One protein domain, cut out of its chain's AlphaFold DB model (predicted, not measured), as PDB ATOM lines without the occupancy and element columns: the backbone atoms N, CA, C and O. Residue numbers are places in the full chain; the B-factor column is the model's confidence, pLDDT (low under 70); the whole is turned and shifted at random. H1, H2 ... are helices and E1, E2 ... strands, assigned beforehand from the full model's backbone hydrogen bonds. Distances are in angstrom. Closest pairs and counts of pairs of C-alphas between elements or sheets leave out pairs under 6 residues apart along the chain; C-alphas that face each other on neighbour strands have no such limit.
ATOM      1  N   GLU A  44     151.314 216.634 233.886       91.31
ATOM      2  CA  GLU A  44     151.690 217.544 234.982       91.31
ATOM      3  C   GLU A  44     150.607 217.653 236.069       91.31
ATOM      4  O   GLU A  44     150.898 217.885 237.246       91.31
ATOM      5  N   GLN A  45     149.337 217.474 235.699       90.44
ATOM      6  CA  GLN A  45     148.226 217.347 236.650       90.44
ATOM      7  C   GLN A  45     148.188 215.960 237.319       90.44
ATOM      8  O   GLN A  45     147.485 215.769 238.318       90.44
ATOM      9  N   GLY A  46     148.955 215.001 236.795       92.50
ATOM     10  CA  GLY A  46     149.003 213.614 237.234       92.50
ATOM     11  C   GLY A  46     147.750 212.815 236.874       92.50
ATOM     12  O   GLY A  46     147.390 211.904 237.623       92.50
ATOM     13  N   ILE A  47     147.089 213.189 235.776       93.94
ATOM     14  CA  ILE A  47     145.958 212.503 235.151       93.94
ATOM     15  C   ILE A  47     146.528 211.583 234.068       93.94
ATOM     16  O   ILE A  47     147.071 212.055 233.071       93.94
ATOM     17  N   ALA A  48     146.376 210.271 234.243       93.88
ATOM     18  CA  ALA A  48     146.878 209.257 233.314       93.88
ATOM     19  C   ALA A  48     145.985 209.123 232.060       93.88
ATOM     20  O   ALA A  48     145.416 208.069 231.794       93.88
ATOM     21  N   LEU A  49     145.824 210.223 231.319       94.69
ATOM     22  CA  LEU A  49     145.119 210.277 230.040       94.69
ATOM     23  C   LEU A  49     145.981 210.985 229.001       94.69
ATOM     24  O   LEU A  49     146.566 212.037 229.263       94.69
ATOM     25  N   VAL A  50     145.975 210.451 227.787       95.19
ATOM     26  CA  VAL A  50     146.669 211.022 226.637       95.19
ATOM     27  C   VAL A  50     145.741 212.020 225.929       95.19
ATOM     28  O   VAL A  50     144.600 211.675 225.598       95.19
ATOM     29  N   PRO A  51     146.170 213.276 225.702       93.12
ATOM     30  CA  PRO A  51     145.357 214.266 225.000       93.12
ATOM     31  C   PRO A  51     145.226 213.928 223.507       93.12
ATOM     32  O   PRO A  51     146.187 213.519 222.863       93.12
ATOM     33  N   THR A  52     144.040 214.148 222.936       93.06
ATOM     34  CA  THR A  52     143.810 214.002 221.491       93.06
ATOM     35  C   THR A  52     144.277 215.236 220.723       93.06
ATOM     36  O   THR A  52     144.301 216.355 221.239       93.06
ATOM     37  N   THR A  53     144.627 215.043 219.451       91.94
ATOM     38  CA  THR A  53     144.993 216.144 218.553       91.94
ATOM     39  C   THR A  53     143.754 216.680 217.837       91.94
ATOM     40  O   THR A  53     142.876 215.919 217.447       91.94
ATOM     41  N   HIS A  54     143.670 217.990 217.611       90.88
ATOM     42  CA  HIS A  54     142.575 218.559 216.825       90.88
ATOM     43  C   HIS A  54     142.540 217.984 215.395       90.88
ATOM     44  O   HIS A  54     143.522 218.068 214.647       90.88
ATOM     45  N   ILE A  55     141.391 217.426 215.002       90.62
ATOM     46  CA  ILE A  55     141.150 216.916 213.650       90.62
ATOM     47  C   ILE A  55     140.611 218.066 212.800       90.62
ATOM     48  O   ILE A  55     139.493 218.530 212.993       90.62
ATOM     49  N   GLY A  56     141.424 218.547 211.861       90.19
ATOM     50  CA  GLY A  56     141.018 219.601 210.933       90.19
ATOM     51  C   GLY A  56     140.068 219.106 209.837       90.19
ATOM     52  O   GLY A  56     140.015 217.915 209.530       90.19
ATOM     53  N   VAL A  57     139.389 220.048 209.178       91.94
ATOM     54  CA  VAL A  57     138.423 219.779 208.095       91.94
ATOM     55  C   VAL A  57     138.988 218.903 206.971       91.94
ATOM     56  O   VAL A  57     138.298 218.011 206.495       91.94
ATOM     57  N   GLY A  58     140.258 219.088 206.596       90.06
ATOM     58  CA  GLY A  58     140.904 218.287 205.551       90.06
ATOM     59  C   GLY A  58     141.061 216.810 205.925       90.06
ATOM     60  O   GLY A  58     140.832 215.945 205.089       90.06
ATOM     61  N   ALA A  59     141.376 216.507 207.189       87.00
ATOM     62  CA  ALA A  59     141.477 215.124 207.660       87.00
ATOM     63  C   ALA A  59     140.109 214.424 207.618       87.00
ATOM     64  O   ALA A  59     140.007 213.296 207.143       87.00
ATOM     65  N   ASN A  60     139.046 215.129 208.017       90.56
ATOM     66  CA  ASN A  60     137.678 214.618 207.905       90.56
ATOM     67  C   ASN A  60     137.257 214.416 206.444       90.56
ATOM     68  O   ASN A  60     136.627 213.414 206.126       90.56
ATOM     69  N   ALA A  61     137.619 215.338 205.547       91.50
ATOM     70  CA  ALA A  61     137.307 215.222 204.125       91.50
ATOM     71  C   ALA A  61     138.001 214.015 203.469       91.50
ATOM     72  O   ALA A  61     137.401 213.363 202.618       91.50
ATOM     73  N   ILE A  62     139.238 213.699 203.874       90.75
ATOM     74  CA  ILE A  62     139.955 212.495 203.427       90.75
ATOM     75  C   ILE A  62     139.214 211.236 203.893       90.75
ATOM     76  O   ILE A  62     138.886 210.391 203.062       90.75
ATOM     77  N   ALA A  63     138.868 211.153 205.182       89.94
ATOM     78  CA  ALA A  63     138.130 210.012 205.729       89.94
ATOM     79  C   ALA A  63     136.743 209.831 205.101       89.94
ATOM     80  O   ALA A  63     136.345 208.709 204.799       89.94
ATOM     81  N   ALA A  64     136.026 210.924 204.828       89.88
ATOM     82  CA  ALA A  64     134.723 210.878 204.165       89.88
ATOM     83  C   ALA A  64     134.797 210.307 202.737       89.88
ATOM     84  O   ALA A  64     133.833 209.714 202.262       89.88
ATOM     85  N   LYS A  65     135.942 210.458 202.061       92.88
ATOM     86  CA  LYS A  65     136.211 209.863 200.742       92.88
ATOM     87  C   LYS A  65     136.767 208.432 200.829       92.88
ATOM     88  O   LYS A  65     137.187 207.891 199.813       92.88
ATOM     89  N   GLY A  66     136.804 207.836 202.023       89.12
ATOM     90  CA  GLY A  66     137.370 206.507 202.268       89.12
ATOM     91  C   GLY A  66     138.899 206.474 202.364       89.12
ATOM     92  O   GLY A  66     139.478 205.393 202.437       89.12
ATOM     93  N   GLY A  67     139.568 207.632 202.361       86.44
ATOM     94  CA  GLY A  67     141.013 207.717 202.563       86.44
ATOM     95  C   GLY A  67     141.397 207.585 204.037       86.44
ATOM     96  O   GLY A  67     140.646 207.984 204.925       86.44
ATOM     97  N   GLN A  68     142.594 207.069 204.311       84.69
ATOM     98  CA  GLN A  68     143.138 207.018 205.669       84.69
ATOM     99  C   GLN A  68     143.804 208.350 206.024       84.69
ATOM    100  O   GLN A  68     144.507 208.947 205.208       84.69
ATOM    101  N   SER A  69     143.563 208.842 207.239       90.25
ATOM    102  CA  SER A  69     144.217 210.043 207.759       90.25
ATOM    103  C   SER A  69     144.935 209.723 209.059       90.25
ATOM    104  O   SER A  69     144.281 209.423 210.059       90.25
ATOM    105  N   ASP A  70     146.253 209.928 209.087       89.06
ATOM    106  CA  ASP A  70     147.107 209.660 210.252       89.06
ATOM    107  C   ASP A  70     146.606 210.336 211.536       89.06
ATOM    108  O   ASP A  70     146.828 209.862 212.645       89.06
ATOM    109  N   ARG A  71     145.953 211.504 211.417       89.75
ATOM    110  CA  ARG A  71     145.410 212.232 212.578       89.75
ATOM    111  C   ARG A  71     144.190 211.536 213.172       89.75
ATOM    112  O   ARG A  71     144.007 211.597 214.384       89.75
ATOM    113  N   ILE A  72     143.351 210.941 212.328       91.44
ATOM    114  CA  ILE A  72     142.159 210.209 212.763       91.44
ATOM    115  C   ILE A  72     142.591 208.883 213.378       91.44
ATOM    116  O   ILE A  72     142.154 208.575 214.482       91.44
ATOM    117  N   GLU A  73     143.501 208.167 212.722       92.75
ATOM    118  CA  GLU A  73     144.057 206.907 213.219       92.75
ATOM    119  C   GLU A  73     144.718 207.082 214.591       92.75
ATOM    120  O   GLU A  73     144.263 206.484 215.566       92.75
ATOM    121  N   ARG A  74     145.662 208.026 214.725       93.25
ATOM    122  CA  ARG A  74     146.299 208.329 216.021       93.25
ATOM    123  C   ARG A  74     145.302 208.722 217.105       93.25
ATOM    124  O   ARG A  74     145.473 208.370 218.266       93.25
ATOM    125  N   ASN A  75     144.254 209.469 216.767       94.25
ATOM    126  CA  ASN A  75     143.240 209.822 217.756       94.25
ATOM    127  C   ASN A  75     142.382 208.623 218.174       94.25
ATOM    128  O   ASN A  75     141.960 208.579 219.329       94.25
ATOM    129  N   SER A  76     142.125 207.681 217.270       93.50
ATOM    130  CA  SER A  76     141.442 206.424 217.584       93.50
ATOM    131  C   SER A  76     142.297 205.543 218.499       93.50
ATOM    132  O   SER A  76     141.780 205.018 219.485       93.50
ATOM    133  N   GLU A  77     143.606 205.458 218.254       95.38
ATOM    134  CA  GLU A  77     144.565 204.789 219.149       95.38
ATOM    135  C   GLU A  77     144.607 205.451 220.533       95.38
ATOM    136  O   GLU A  77     144.506 204.791 221.563       95.38
ATOM    137  N   ILE A  78     144.673 206.783 220.589       95.25
ATOM    138  CA  ILE A  78     144.629 207.523 221.858       95.25
ATOM    139  C   ILE A  78     143.315 207.255 222.607       95.25
ATOM    140  O   ILE A  78     143.306 207.138 223.834       95.25
ATOM    141  N   GLN A  79     142.191 207.155 221.894       94.31
ATOM    142  CA  GLN A  79     140.903 206.823 222.503       94.31
ATOM    143  C   GLN A  79     140.882 205.401 223.069       94.31
ATOM    144  O   GLN A  79     140.376 205.225 224.179       94.31
ATOM    145  N   SER A  80     141.453 204.414 222.372       95.31
ATOM    146  CA  SER A  80     141.527 203.037 222.876       95.31
ATOM    147  C   SER A  80     142.442 202.929 224.100       95.31
ATOM    148  O   SER A  80     142.042 202.330 225.100       95.31
ATOM    149  N   ILE A  81     143.599 203.602 224.088       96.31
ATOM    150  CA  ILE A  81     144.520 203.685 225.234       96.31
ATOM    151  C   ILE A  81     143.818 204.310 226.445       96.31
ATOM    152  O   ILE A  81     143.826 203.746 227.539       96.31
ATOM    153  N   ASN A  82     143.159 205.455 226.254       96.69
ATOM    154  CA  ASN A  82     142.454 206.139 227.338       96.69
ATOM    155  C   ASN A  82     141.288 205.317 227.888       96.69
ATOM    156  O   ASN A  82     141.040 205.328 229.092       96.69
ATOM    157  N   ARG A  83     140.563 204.609 227.018       95.69
ATOM    158  CA  ARG A  83     139.490 203.702 227.428       95.69
ATOM    159  C   ARG A  83     140.031 202.601 228.325       95.69
ATOM    160  O   ARG A  83     139.483 202.390 229.404       95.69
ATOM    161  N   GLN A  84     141.111 201.948 227.903       96.38
ATOM    162  CA  GLN A  84     141.743 200.899 228.691       96.38
ATOM    163  C   GLN A  84     142.214 201.441 230.046       96.38
ATOM    164  O   GLN A  84     141.873 200.876 231.081       96.38
ATOM    165  N   ALA A  85     142.862 202.610 230.062       96.12
ATOM    166  CA  ALA A  85     143.290 203.263 231.299       96.12
ATOM    167  C   ALA A  85     142.124 203.535 232.271       96.12
ATOM    168  O   ALA A  85     142.260 203.321 233.476       96.12
ATOM    169  N   VAL A  86     140.961 203.965 231.765       96.12
ATOM    170  CA  VAL A  86     139.754 204.200 232.581       96.12
ATOM    171  C   VAL A  86     139.132 202.893 233.075       96.12
ATOM    172  O   VAL A  86     138.636 202.842 234.203       96.12
ATOM    173  N   LEU A  87     139.150 201.837 232.259       94.88
ATOM    174  CA  LEU A  87     138.685 200.515 232.676       94.88
ATOM    175  C   LEU A  87     139.580 199.937 233.772       94.88
ATOM    176  O   LEU A  87     139.060 199.375 234.734       94.88
ATOM    177  N   ASP A  88     140.894 200.118 233.683       95.44
ATOM    178  CA  ASP A  88     141.841 199.622 234.682       95.44
ATOM    179  C   ASP A  88     141.760 200.440 235.975       95.44
ATOM    180  O   ASP A  88     141.575 199.875 237.061       95.44
ATOM    181  N   ASN A  89     141.790 201.772 235.861       94.94
ATOM    182  CA  ASN A  89     141.682 202.700 236.982       94.94
ATOM    183  C   ASN A  89     140.583 203.763 236.759       94.94
ATOM    184  O   ASN A  89     140.843 204.856 236.246       94.94
ATOM    185  N   PRO A  90     139.351 203.508 237.228       94.12
ATOM    186  CA  PRO A  90     138.235 204.418 237.007       94.12
ATOM    187  C   PRO A  90     138.311 205.711 237.839       94.12
ATOM    188  O   PRO A  90     137.568 206.656 237.562       94.12
ATOM    189  N   GLU A  91     139.211 205.806 238.826       92.44
ATOM    190  CA  GLU A  91     139.402 207.033 239.616       92.44
ATOM    191  C   GLU A  91     140.003 208.183 238.796       92.44
ATOM    192  O   GLU A  91     139.780 209.347 239.129       92.44
ATOM    193  N   ILE A  92     140.650 207.883 237.662       94.69
ATOM    194  CA  ILE A  92     141.160 208.884 236.709       94.69
ATOM    195  C   ILE A  92     140.046 209.856 236.277       94.69
ATOM    196  O   ILE A  92     140.282 211.050 236.076       94.69
ATOM    197  N   ILE A  93     138.803 209.370 236.178       94.38
ATOM    198  CA  ILE A  93     137.636 210.202 235.861       94.38
ATOM    199  C   ILE A  93     137.372 211.231 236.965       94.38
ATOM    200  O   ILE A  93     137.074 212.391 236.670       94.38
ATOM    201  N   LEU A  94     137.502 210.835 238.232       92.31
ATOM    202  CA  LEU A  94     137.327 211.735 239.370       92.31
ATOM    203  C   LEU A  94     138.460 212.765 239.426       92.31
ATOM    204  O   LEU A  94     138.190 213.952 239.613       92.31
ATOM    205  N   ASP A  95     139.703 212.355 239.166       92.50
ATOM    206  CA  ASP A  95     140.837 213.280 239.053       92.50
ATOM    207  C   ASP A  95     140.603 214.341 237.972       92.50
ATOM    208  O   ASP A  95     140.802 215.537 238.214       92.50
ATOM    209  N   LYS A  96     140.092 213.926 236.808       93.50
ATOM    210  CA  LYS A  96     139.774 214.828 235.698       93.50
ATOM    211  C   LYS A  96     138.634 215.792 236.023       93.50
ATOM    212  O   LYS A  96     138.754 216.992 235.777       93.50
ATOM    213  N   ILE A  97     137.532 215.298 236.589       92.69
ATOM    214  CA  ILE A  97     136.391 216.150 236.962       92.69
ATOM    215  C   ILE A  97     136.817 217.162 238.030       92.69
ATOM    216  O   ILE A  97     136.462 218.336 237.946       92.69
ATOM    217  N   THR A  98     137.620 216.735 239.002       90.81
ATOM    218  CA  THR A  98     138.057 217.579 240.125       90.81
ATOM    219  C   THR A  98     139.140 218.579 239.756       90.81
ATOM    220  O   THR A  98     139.361 219.548 240.481       90.81
ATOM    221  N   ALA A  99     139.843 218.369 238.643       90.44
ATOM    222  CA  ALA A  99     140.679 219.406 238.049       90.44
ATOM    223  C   ALA A  99     139.831 220.589 237.548       90.44
ATOM    224  O   ALA A  99     140.251 221.738 237.660       90.44
ATOM    225  N   GLN A 100     138.616 220.318 237.059       89.81
ATOM    226  CA  GLN A 100     137.752 221.316 236.424       89.81
ATOM    227  C   GLN A 100     136.702 221.914 237.364       89.81
ATOM    228  O   GLN A 100     136.309 223.063 237.174       89.81
ATOM    229  N   LYS A 101     136.215 221.152 238.349       88.81
ATOM    230  CA  LYS A 101     135.110 221.550 239.231       88.81
ATOM    231  C   LYS A 101     135.394 221.187 240.678       88.81
ATOM    232  O   LYS A 101     135.938 220.121 240.959       88.81
ATOM    233  N   SER A 102     134.973 222.051 241.599       83.06
ATOM    234  CA  SER A 102     135.071 221.752 243.030       83.06
ATOM    235  C   SER A 102     133.939 220.838 243.493       83.06
ATOM    236  O   SER A 102     134.179 219.921 244.275       83.06
ATOM    237  N   VAL A 103     132.728 221.038 242.965       85.50
ATOM    238  CA  VAL A 103     131.552 220.219 243.261       85.50
ATOM    239  C   VAL A 103     131.000 219.639 241.964       85.50
ATOM    240  O   VAL A 103     130.812 220.339 240.970       85.50
ATOM    241  N   PHE A 104     130.721 218.340 241.961       86.00
ATOM    242  CA  PHE A 104     130.179 217.646 240.792       86.00
ATOM    243  C   PHE A 104     129.066 216.682 241.187       86.00
ATOM    244  O   PHE A 104     128.943 216.294 242.349       86.00
ATOM    245  N   ASN A 105     128.239 216.312 240.209       86.69
ATOM    246  CA  ASN A 105     127.067 215.468 240.422       86.69
ATOM    247  C   ASN A 105     127.174 214.133 239.670       86.69
ATOM    248  O   ASN A 105     127.987 213.983 238.759       86.69
ATOM    249  N   ASP A 106     126.256 213.201 239.958       85.81
ATOM    250  CA  ASP A 106     126.138 211.915 239.243       85.81
ATOM    251  C   ASP A 106     126.105 212.093 237.713       85.81
ATOM    252  O   ASP A 106     126.653 211.293 236.961       85.81
ATOM    253  N   ARG A 107     125.478 213.180 237.238       88.56
ATOM    254  CA  ARG A 107     125.391 213.500 235.809       88.56
ATOM    255  C   ARG A 107     126.739 213.885 235.200       88.56
ATOM    256  O   ARG A 107     126.964 213.582 234.033       88.56
ATOM    257  N   ASP A 108     127.596 214.574 235.950       90.38
ATOM    258  CA  ASP A 108     128.934 214.934 235.475       90.38
ATOM    259  C   ASP A 108     129.804 213.678 235.360       90.38
ATOM    260  O   ASP A 108     130.435 213.480 234.325       90.38
ATOM    261  N   ILE A 109     129.732 212.787 236.357       91.56
ATOM    262  CA  ILE A 109     130.401 211.476 236.330       91.56
ATOM    263  C   ILE A 109     129.915 210.666 235.128       91.56
ATOM    264  O   ILE A 109     130.718 210.245 234.302       91.56
ATOM    265  N   ALA A 110     128.598 210.501 234.983       92.12
ATOM    266  CA  ALA A 110     127.998 209.757 233.879       92.12
ATOM    267  C   ALA A 110     128.425 210.294 232.510       92.12
ATOM    268  O   ALA A 110     128.785 209.522 231.624       92.12
ATOM    269  N   ARG A 111     128.418 211.624 232.340       94.44
ATOM    270  CA  ARG A 111     128.853 212.264 231.095       94.44
ATOM    271  C   ARG A 111     130.318 211.964 230.793       94.44
ATOM    272  O   ARG A 111     130.647 211.759 229.631       94.44
ATOM    273  N   GLU A 112     131.183 211.980 231.801       95.12
ATOM    274  CA  GLU A 112     132.611 211.754 231.592       95.12
ATOM    275  C   GLU A 112     132.923 210.282 231.321       95.12
ATOM    276  O   GLU A 112     133.632 209.989 230.365       95.12
ATOM    277  N   VAL A 113     132.317 209.357 232.072       95.06
ATOM    278  CA  VAL A 113     132.448 207.908 231.842       95.06
ATOM    279  C   VAL A 113     131.975 207.526 230.441       95.06
ATOM    280  O   VAL A 113     132.628 206.735 229.766       95.06
ATOM    281  N   PHE A 114     130.879 208.126 229.968       95.19
ATOM    282  CA  PHE A 114     130.337 207.854 228.635       95.19
ATOM    283  C   PHE A 114     131.339 208.138 227.505       95.19
ATOM    284  O   PHE A 114     131.337 207.425 226.511       95.19
ATOM    285  N   LYS A 115     132.236 209.122 227.657       93.94
ATOM    286  CA  LYS A 115     133.266 209.429 226.641       93.94
ATOM    287  C   LYS A 115     134.301 208.316 226.472       93.94
ATOM    288  O   LYS A 115     134.959 208.261 225.442       93.94
ATOM    289  N   TYR A 116     134.463 207.483 227.495       94.56
ATOM    290  CA  TYR A 116     135.446 206.403 227.556       94.56
ATOM    291  C   TYR A 116     134.771 205.033 227.628       94.56
ATOM    292  O   TYR A 116     135.375 204.081 228.100       94.56
ATOM    293  N   SER A 117     133.507 204.924 227.218       92.56
ATOM    294  CA  SER A 117     132.768 203.661 227.227       92.56
ATOM    295  C   SER A 117     132.248 203.362 225.830       92.56
ATOM    296  O   SER A 117     131.517 204.176 225.274       92.56
ATOM    297  N   ASP A 118     132.562 202.181 225.304       90.69
ATOM    298  CA  ASP A 118     131.980 201.707 224.042       90.69
ATOM    299  C   ASP A 118     130.694 200.929 224.291       90.69
ATOM    300  O   ASP A 118     129.678 201.139 223.630       90.69
ATOM    301  N   ASN A 119     130.729 200.043 225.288       93.94
ATOM    302  CA  ASN A 119     129.627 199.150 225.582       93.94
ATOM    303  C   ASN A 119     128.904 199.544 226.865       93.94
ATOM    304  O   ASN A 119     129.454 200.139 227.797       93.94
ATOM    305  N   ARG A 120     127.652 199.093 226.967       93.44
ATOM    306  CA  ARG A 120     126.865 199.225 228.198       93.44
ATOM    307  C   ARG A 120     127.532 198.528 229.390       93.44
ATOM    308  O   ARG A 120     127.397 199.006 230.513       93.44
ATOM    309  N   ALA A 121     128.212 197.405 229.151       92.94
ATOM    310  CA  ALA A 121     128.916 196.655 230.188       92.94
ATOM    311  C   ALA A 121     130.074 197.471 230.786       92.94
ATOM    312  O   ALA A 121     130.131 197.619 232.006       92.94
ATOM    313  N   ASP A 122     130.908 198.071 229.934       92.69
ATOM    314  CA  ASP A 122     132.054 198.906 230.326       92.69
ATOM    315  C   ASP A 122     131.594 200.134 231.111       92.69
ATOM    316  O   ASP A 122     132.062 200.406 232.216       92.69
ATOM    317  N   TYR A 123     130.572 200.824 230.599       93.12
ATOM    318  CA  TYR A 123     129.969 201.955 231.297       93.12
ATOM    319  C   TYR A 123     129.483 201.563 232.701       93.12
ATOM    320  O   TYR A 123     129.725 202.261 233.692       93.12
ATOM    321  N   GLN A 124     128.783 200.429 232.802       92.00
ATOM    322  CA  GLN A 124     128.210 199.968 234.060       92.00
ATOM    323  C   GLN A 124     129.287 199.533 235.058       92.00
ATOM    324  O   GLN A 124     129.127 199.802 236.253       92.00
ATOM    325  N   SER A 125     130.355 198.881 234.591       92.56
ATOM    326  CA  SER A 125     131.466 198.436 235.435       92.56
ATOM    327  C   SER A 125     132.219 199.634 236.023       92.56
ATOM    328  O   SER A 125     132.424 199.686 237.238       92.56
ATOM    329  N   VAL A 126     132.514 200.648 235.203       93.38
ATOM    330  CA  VAL A 126     133.190 201.882 235.625       93.38
ATOM    331  C   VAL A 126     132.340 202.654 236.636       93.38
ATOM    332  O   VAL A 126     132.823 202.965 237.723       93.38
ATOM    333  N   ILE A 127     131.054 202.897 236.354       90.88
ATOM    334  CA  ILE A 127     130.146 203.604 237.282       90.88
ATOM    335  C   ILE A 127     130.059 202.898 238.640       90.88
ATOM    336  O   ILE A 127     130.046 203.559 239.681       90.88
ATOM    337  N   LEU A 128     129.983 201.563 238.652       89.25
ATOM    338  CA  LEU A 128     129.904 200.795 239.896       89.25
ATOM    339  C   LEU A 128     131.184 200.914 240.720       89.25
ATOM    340  O   LEU A 128     131.091 201.092 241.934       89.25
ATOM    341  N   ARG A 129     132.349 200.846 240.068       90.50
ATOM    342  CA  ARG A 129     133.651 200.996 240.729       90.50
ATOM    343  C   ARG A 129     133.857 202.417 241.252       90.50
ATOM    344  O   ARG A 129     134.253 202.568 242.401       90.50
ATOM    345  N   ILE A 130     133.491 203.445 240.481       90.19
ATOM    346  CA  ILE A 130     133.519 204.849 240.934       90.19
ATOM    347  C   ILE A 130     132.617 205.043 242.155       90.19
ATOM    348  O   ILE A 130     133.033 205.640 243.142       90.19
ATOM    349  N   GLY A 131     131.390 204.516 242.115       84.12
ATOM    350  CA  GLY A 131     130.451 204.627 243.233       84.12
ATOM    351  C   GLY A 131     130.868 203.851 244.488       84.12
ATOM    352  O   GLY A 131     130.329 204.119 245.561       84.12
ATOM    353  N   ALA A 132     131.793 202.895 244.359       85.88
ATOM    354  CA  ALA A 132     132.377 202.138 245.463       85.88
ATOM    355  C   ALA A 132     133.707 202.728 245.971       85.88
ATOM    356  O   ALA A 132     134.194 202.264 246.997       85.88
ATOM    357  N   SER A 133     134.280 203.725 245.287       85.81
ATOM    358  CA  SER A 133     135.520 204.379 245.714       85.81
ATOM    359  C   SER A 133     135.310 205.150 247.019       85.81
ATOM    360  O   SER A 133     134.381 205.952 247.145       85.81
ATOM    361  N   ASP A 134     136.219 204.957 247.975       80.56
ATOM    362  CA  ASP A 134     136.214 205.672 249.256       80.56
ATOM    363  C   ASP A 134     136.584 207.159 249.112       80.56
ATOM    364  O   ASP A 134     136.313 207.969 250.003       80.56
ATOM    365  N   ASN A 135     137.170 207.541 247.975       80.69
ATOM    366  CA  ASN A 135     137.576 208.915 247.698       80.69
ATOM    367  C   ASN A 135     136.389 209.817 247.292       80.69
ATOM    368  O   ASN A 135     136.517 211.049 247.297       80.69
ATOM    369  N   LEU A 136     135.226 209.231 246.971       82.00
ATOM    370  CA  LEU A 136     134.005 209.946 246.603       82.00
ATOM    371  C   LEU A 136     133.161 210.286 247.846       82.00
ATOM    372  O   LEU A 136     132.453 209.445 248.401       82.00
ATOM    373  N   ILE A 137     133.180 211.553 248.264       78.56
ATOM    374  CA  ILE A 137     132.462 212.031 249.452       78.56
ATOM    375  C   ILE A 137     131.178 212.748 249.035       78.56
ATOM    376  O   ILE A 137     131.205 213.789 248.380       78.56
ATOM    377  N   ALA A 138     130.028 212.230 249.460       74.25
ATOM    378  CA  ALA A 138     128.745 212.901 249.264       74.25
ATOM    379  C   ALA A 138     128.572 214.064 250.259       74.25
ATOM    380  O   ALA A 138     128.569 213.856 251.471       74.25
ATOM    381  N   LEU A 139     128.349 215.280 249.754       66.38
ATOM    382  CA  LEU A 139     128.104 216.481 250.567       66.38
ATOM    383  C   LEU A 139     126.716 216.482 251.230       66.38
ATOM    384  O   LEU A 139     126.530 217.064 252.292       66.38
ATOM    385  N   ALA A 140     125.735 215.806 250.627       57.06
ATOM    386  CA  ALA A 140     124.365 215.696 251.138       57.06
ATOM    387  C   ALA A 140     124.148 214.407 251.957       57.06
ATOM    388  O   ALA A 140     123.116 213.732 251.841       57.06
ATOM    389  N   ALA A 141     125.146 214.022 252.751       47.22
ATOM    390  CA  ALA A 141     125.094 212.839 253.598       47.22
ATOM    391  C   ALA A 141     124.210 213.071 254.836       47.22
ATOM    392  O   ALA A 141     124.691 213.196 255.953       47.22
ATOM    393  N   LEU A 142     122.893 213.061 254.634       40.91
ATOM    394  CA  LEU A 142     121.964 212.566 255.659       40.91
ATOM    395  C   LEU A 142     121.028 211.470 255.117       40.91
ATOM    396  O   LEU A 142     120.426 210.738 255.886       40.91
ATOM    397  N   PHE A 143     120.986 211.240 253.797       41.84
ATOM    398  CA  PHE A 143     120.150 210.183 253.194       41.84
ATOM    399  C   PHE A 143     120.927 208.991 252.600       41.84
ATOM    400  O   PHE A 143     120.325 208.011 252.161       41.84
ATOM    401  N   MET A 144     122.263 209.043 252.582       43.50
ATOM    402  CA  MET A 144     123.117 208.050 251.903       43.50
ATOM    403  C   MET A 144     123.497 206.832 252.756       43.50
ATOM    404  O   MET A 144     123.928 205.819 252.206       43.50
ATOM    405  N   ILE A 145     123.262 206.872 254.072       42.56
ATOM    406  CA  ILE A 145     123.452 205.704 254.950       42.56
ATOM    407  C   ILE A 145     122.502 204.561 254.533       42.56
ATOM    408  O   ILE A 145     122.850 203.385 254.638       42.56
ATOM    409  N   LEU A 146     121.353 204.879 253.916       36.84
ATOM    410  CA  LEU A 146     120.383 203.871 253.483       36.84
ATOM    411  C   LEU A 146     120.847 203.020 252.282       36.84
ATOM    412  O   LEU A 146     120.426 201.871 252.165       36.84
ATOM    413  N   PHE A 147     121.718 203.536 251.402       42.50
ATOM    414  CA  PHE A 147     122.234 202.780 250.244       42.50
ATOM    415  C   PHE A 147     123.512 201.987 250.556       42.50
ATOM    416  O   PHE A 147     123.722 200.937 249.947       42.50
ATOM    417  N   ARG A 148     124.317 202.439 251.532       41.44
ATOM    418  CA  ARG A 148     125.504 201.722 252.043       41.44
ATOM    419  C   ARG A 148     125.116 200.379 252.686       41.44
ATOM    420  O   ARG A 148     125.827 199.400 252.509       41.44
ATOM    421  N   ILE A 149     123.962 200.311 253.364       40.72
ATOM    422  CA  ILE A 149     123.531 199.131 254.144       40.72
ATOM    423  C   ILE A 149     122.567 198.209 253.367       40.72
ATOM    424  O   ILE A 149     122.698 196.986 253.440       40.72
ATOM    425  N   LYS A 150     121.615 198.734 252.573       33.56
ATOM    426  CA  LYS A 150     120.625 197.874 251.880       33.56
ATOM    427  C   LYS A 150     121.224 196.976 250.796       33.56
ATOM    428  O   LYS A 150     120.691 195.894 250.562       33.56
ATOM    429  N   ARG A 151     122.309 197.396 250.135       35.75
ATOM    430  CA  ARG A 151     122.914 196.617 249.042       35.75
ATOM    431  C   ARG A 151     123.757 195.442 249.543       35.75
ATOM    432  O   ARG A 151     123.750 194.408 248.887       35.75
ATOM    433  N   LEU A 152     124.389 195.557 250.717       35.25
ATOM    434  CA  LEU A 152     125.089 194.427 251.341       35.25
ATOM    435  C   LEU A 152     124.121 193.339 251.834       35.25
ATOM    436  O   LEU A 152     124.460 192.161 251.803       35.25
ATOM    437  N   ARG A 153     122.888 193.695 252.221       28.28
ATOM    438  CA  ARG A 153     121.900 192.720 252.718       28.28
ATOM    439  C   ARG A 153     121.200 191.902 251.623       28.28
ATOM    440  O   ARG A 153     120.573 190.901 251.940       28.28
ATOM    441  N   LEU A 154     121.304 192.301 250.352       37.34
ATOM    442  CA  LEU A 154     120.668 191.606 249.218       37.34
ATOM    443  C   LEU A 154     121.580 190.580 248.522       37.34
ATOM    444  O   LEU A 154     121.114 189.880 247.628       37.34
ATOM    445  N   GLN A 155     122.855 190.471 248.918       41.50
ATOM    446  CA  GLN A 155     123.811 189.509 248.346       41.50
ATOM    447  C   GLN A 155     124.101 188.296 249.247       41.50
ATOM    448  O   GLN A 155     124.805 187.386 248.826       41.50
TER     449      GLN A 155
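Overview. This is residues 44 to 155 of the 234 residues of the protein "MobA_MobL domain-containing protein" of Brucella pseudogrignonensis (UniProt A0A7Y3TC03). Three short helices, H3, H4 and H5, cross one another in a small cluster, and the long helix H2 reaches away from it like an arm, with H1 set crosswise at the arm's far end. Residues 44 to 56, with no named element, run beside H2 toward H1; at the opposite end of the model, residues 140 to 147 and 149 to 155 stick out as a tail that includes most of H6. The printed part has 112 residues, with six named helices and one named strand in the order H1 H2 H3 H4 H5 E1 H6; it is mostly helix, and E1 pairs with no named strand. The whole is loose, with a radius of gyration of the C-alphas of 17.9 A, and elongated, spanning 56 by 32 by 20 A.

Along the chain. Start at residue 44 and read on to C-alpha 57 at (138.423, 219.779, 208.095), where H1 begins; it holds residues 57 to 64 and measures 10.4 A. H2, residues 70 to 88, is the longest helix: from C-alpha 70 at (147.107, 209.660, 210.252) it runs 26.9 A. Next come H3, residues 91 to 100, 14.7 A, and H4, residues 106 to 114, 12.1 A. H5, residues 120 to 132, measures 18.4 A. Strand E1 is residues 136 to 138, 6.6 A, and H6, residues 145 to 150, 8.9 A, ends at C-alpha 150 at (120.625, 197.874, 251.880).

Arrangement. Look first at Ala 59 and Arg 71, the closest C-alphas of H1 and H2, 6.9 A apart; the two helices only just touch, with 3 pairs of C-alphas within 8 A, and stand about perpendicular at 83 degrees. H2 also only just touches H5, with residues 86 to 87 alone and 3 such pairs; the closest C-alphas are those of Leu 87 and Val 126, 6.4 A. H3 touches H4 at a steep tilt of 64 degrees, opposite ways, closest at the C-alphas of Ile 93 and Glu 112, 6.8 A. H4 and H5 form a helical hairpin at 44 degrees, closest at the C-alphas of Val 113 and Tyr 123, 6.5 A. H6 touches no helix. In H1, H2, H4 and H5 every O i to N i+4 pair is within hydrogen-bond range; H3 has 5 of 6 and H6 1 of 2.

Size, cuts and confidence. The two C-alphas farthest apart are those of Gly 58 and Arg 153, 56.9 A. The printed part has no cut and no long link. Mean pLDDT of the printed part is 83.7, but check the B-factor column at residues 139 to 155: these 17 are under 70.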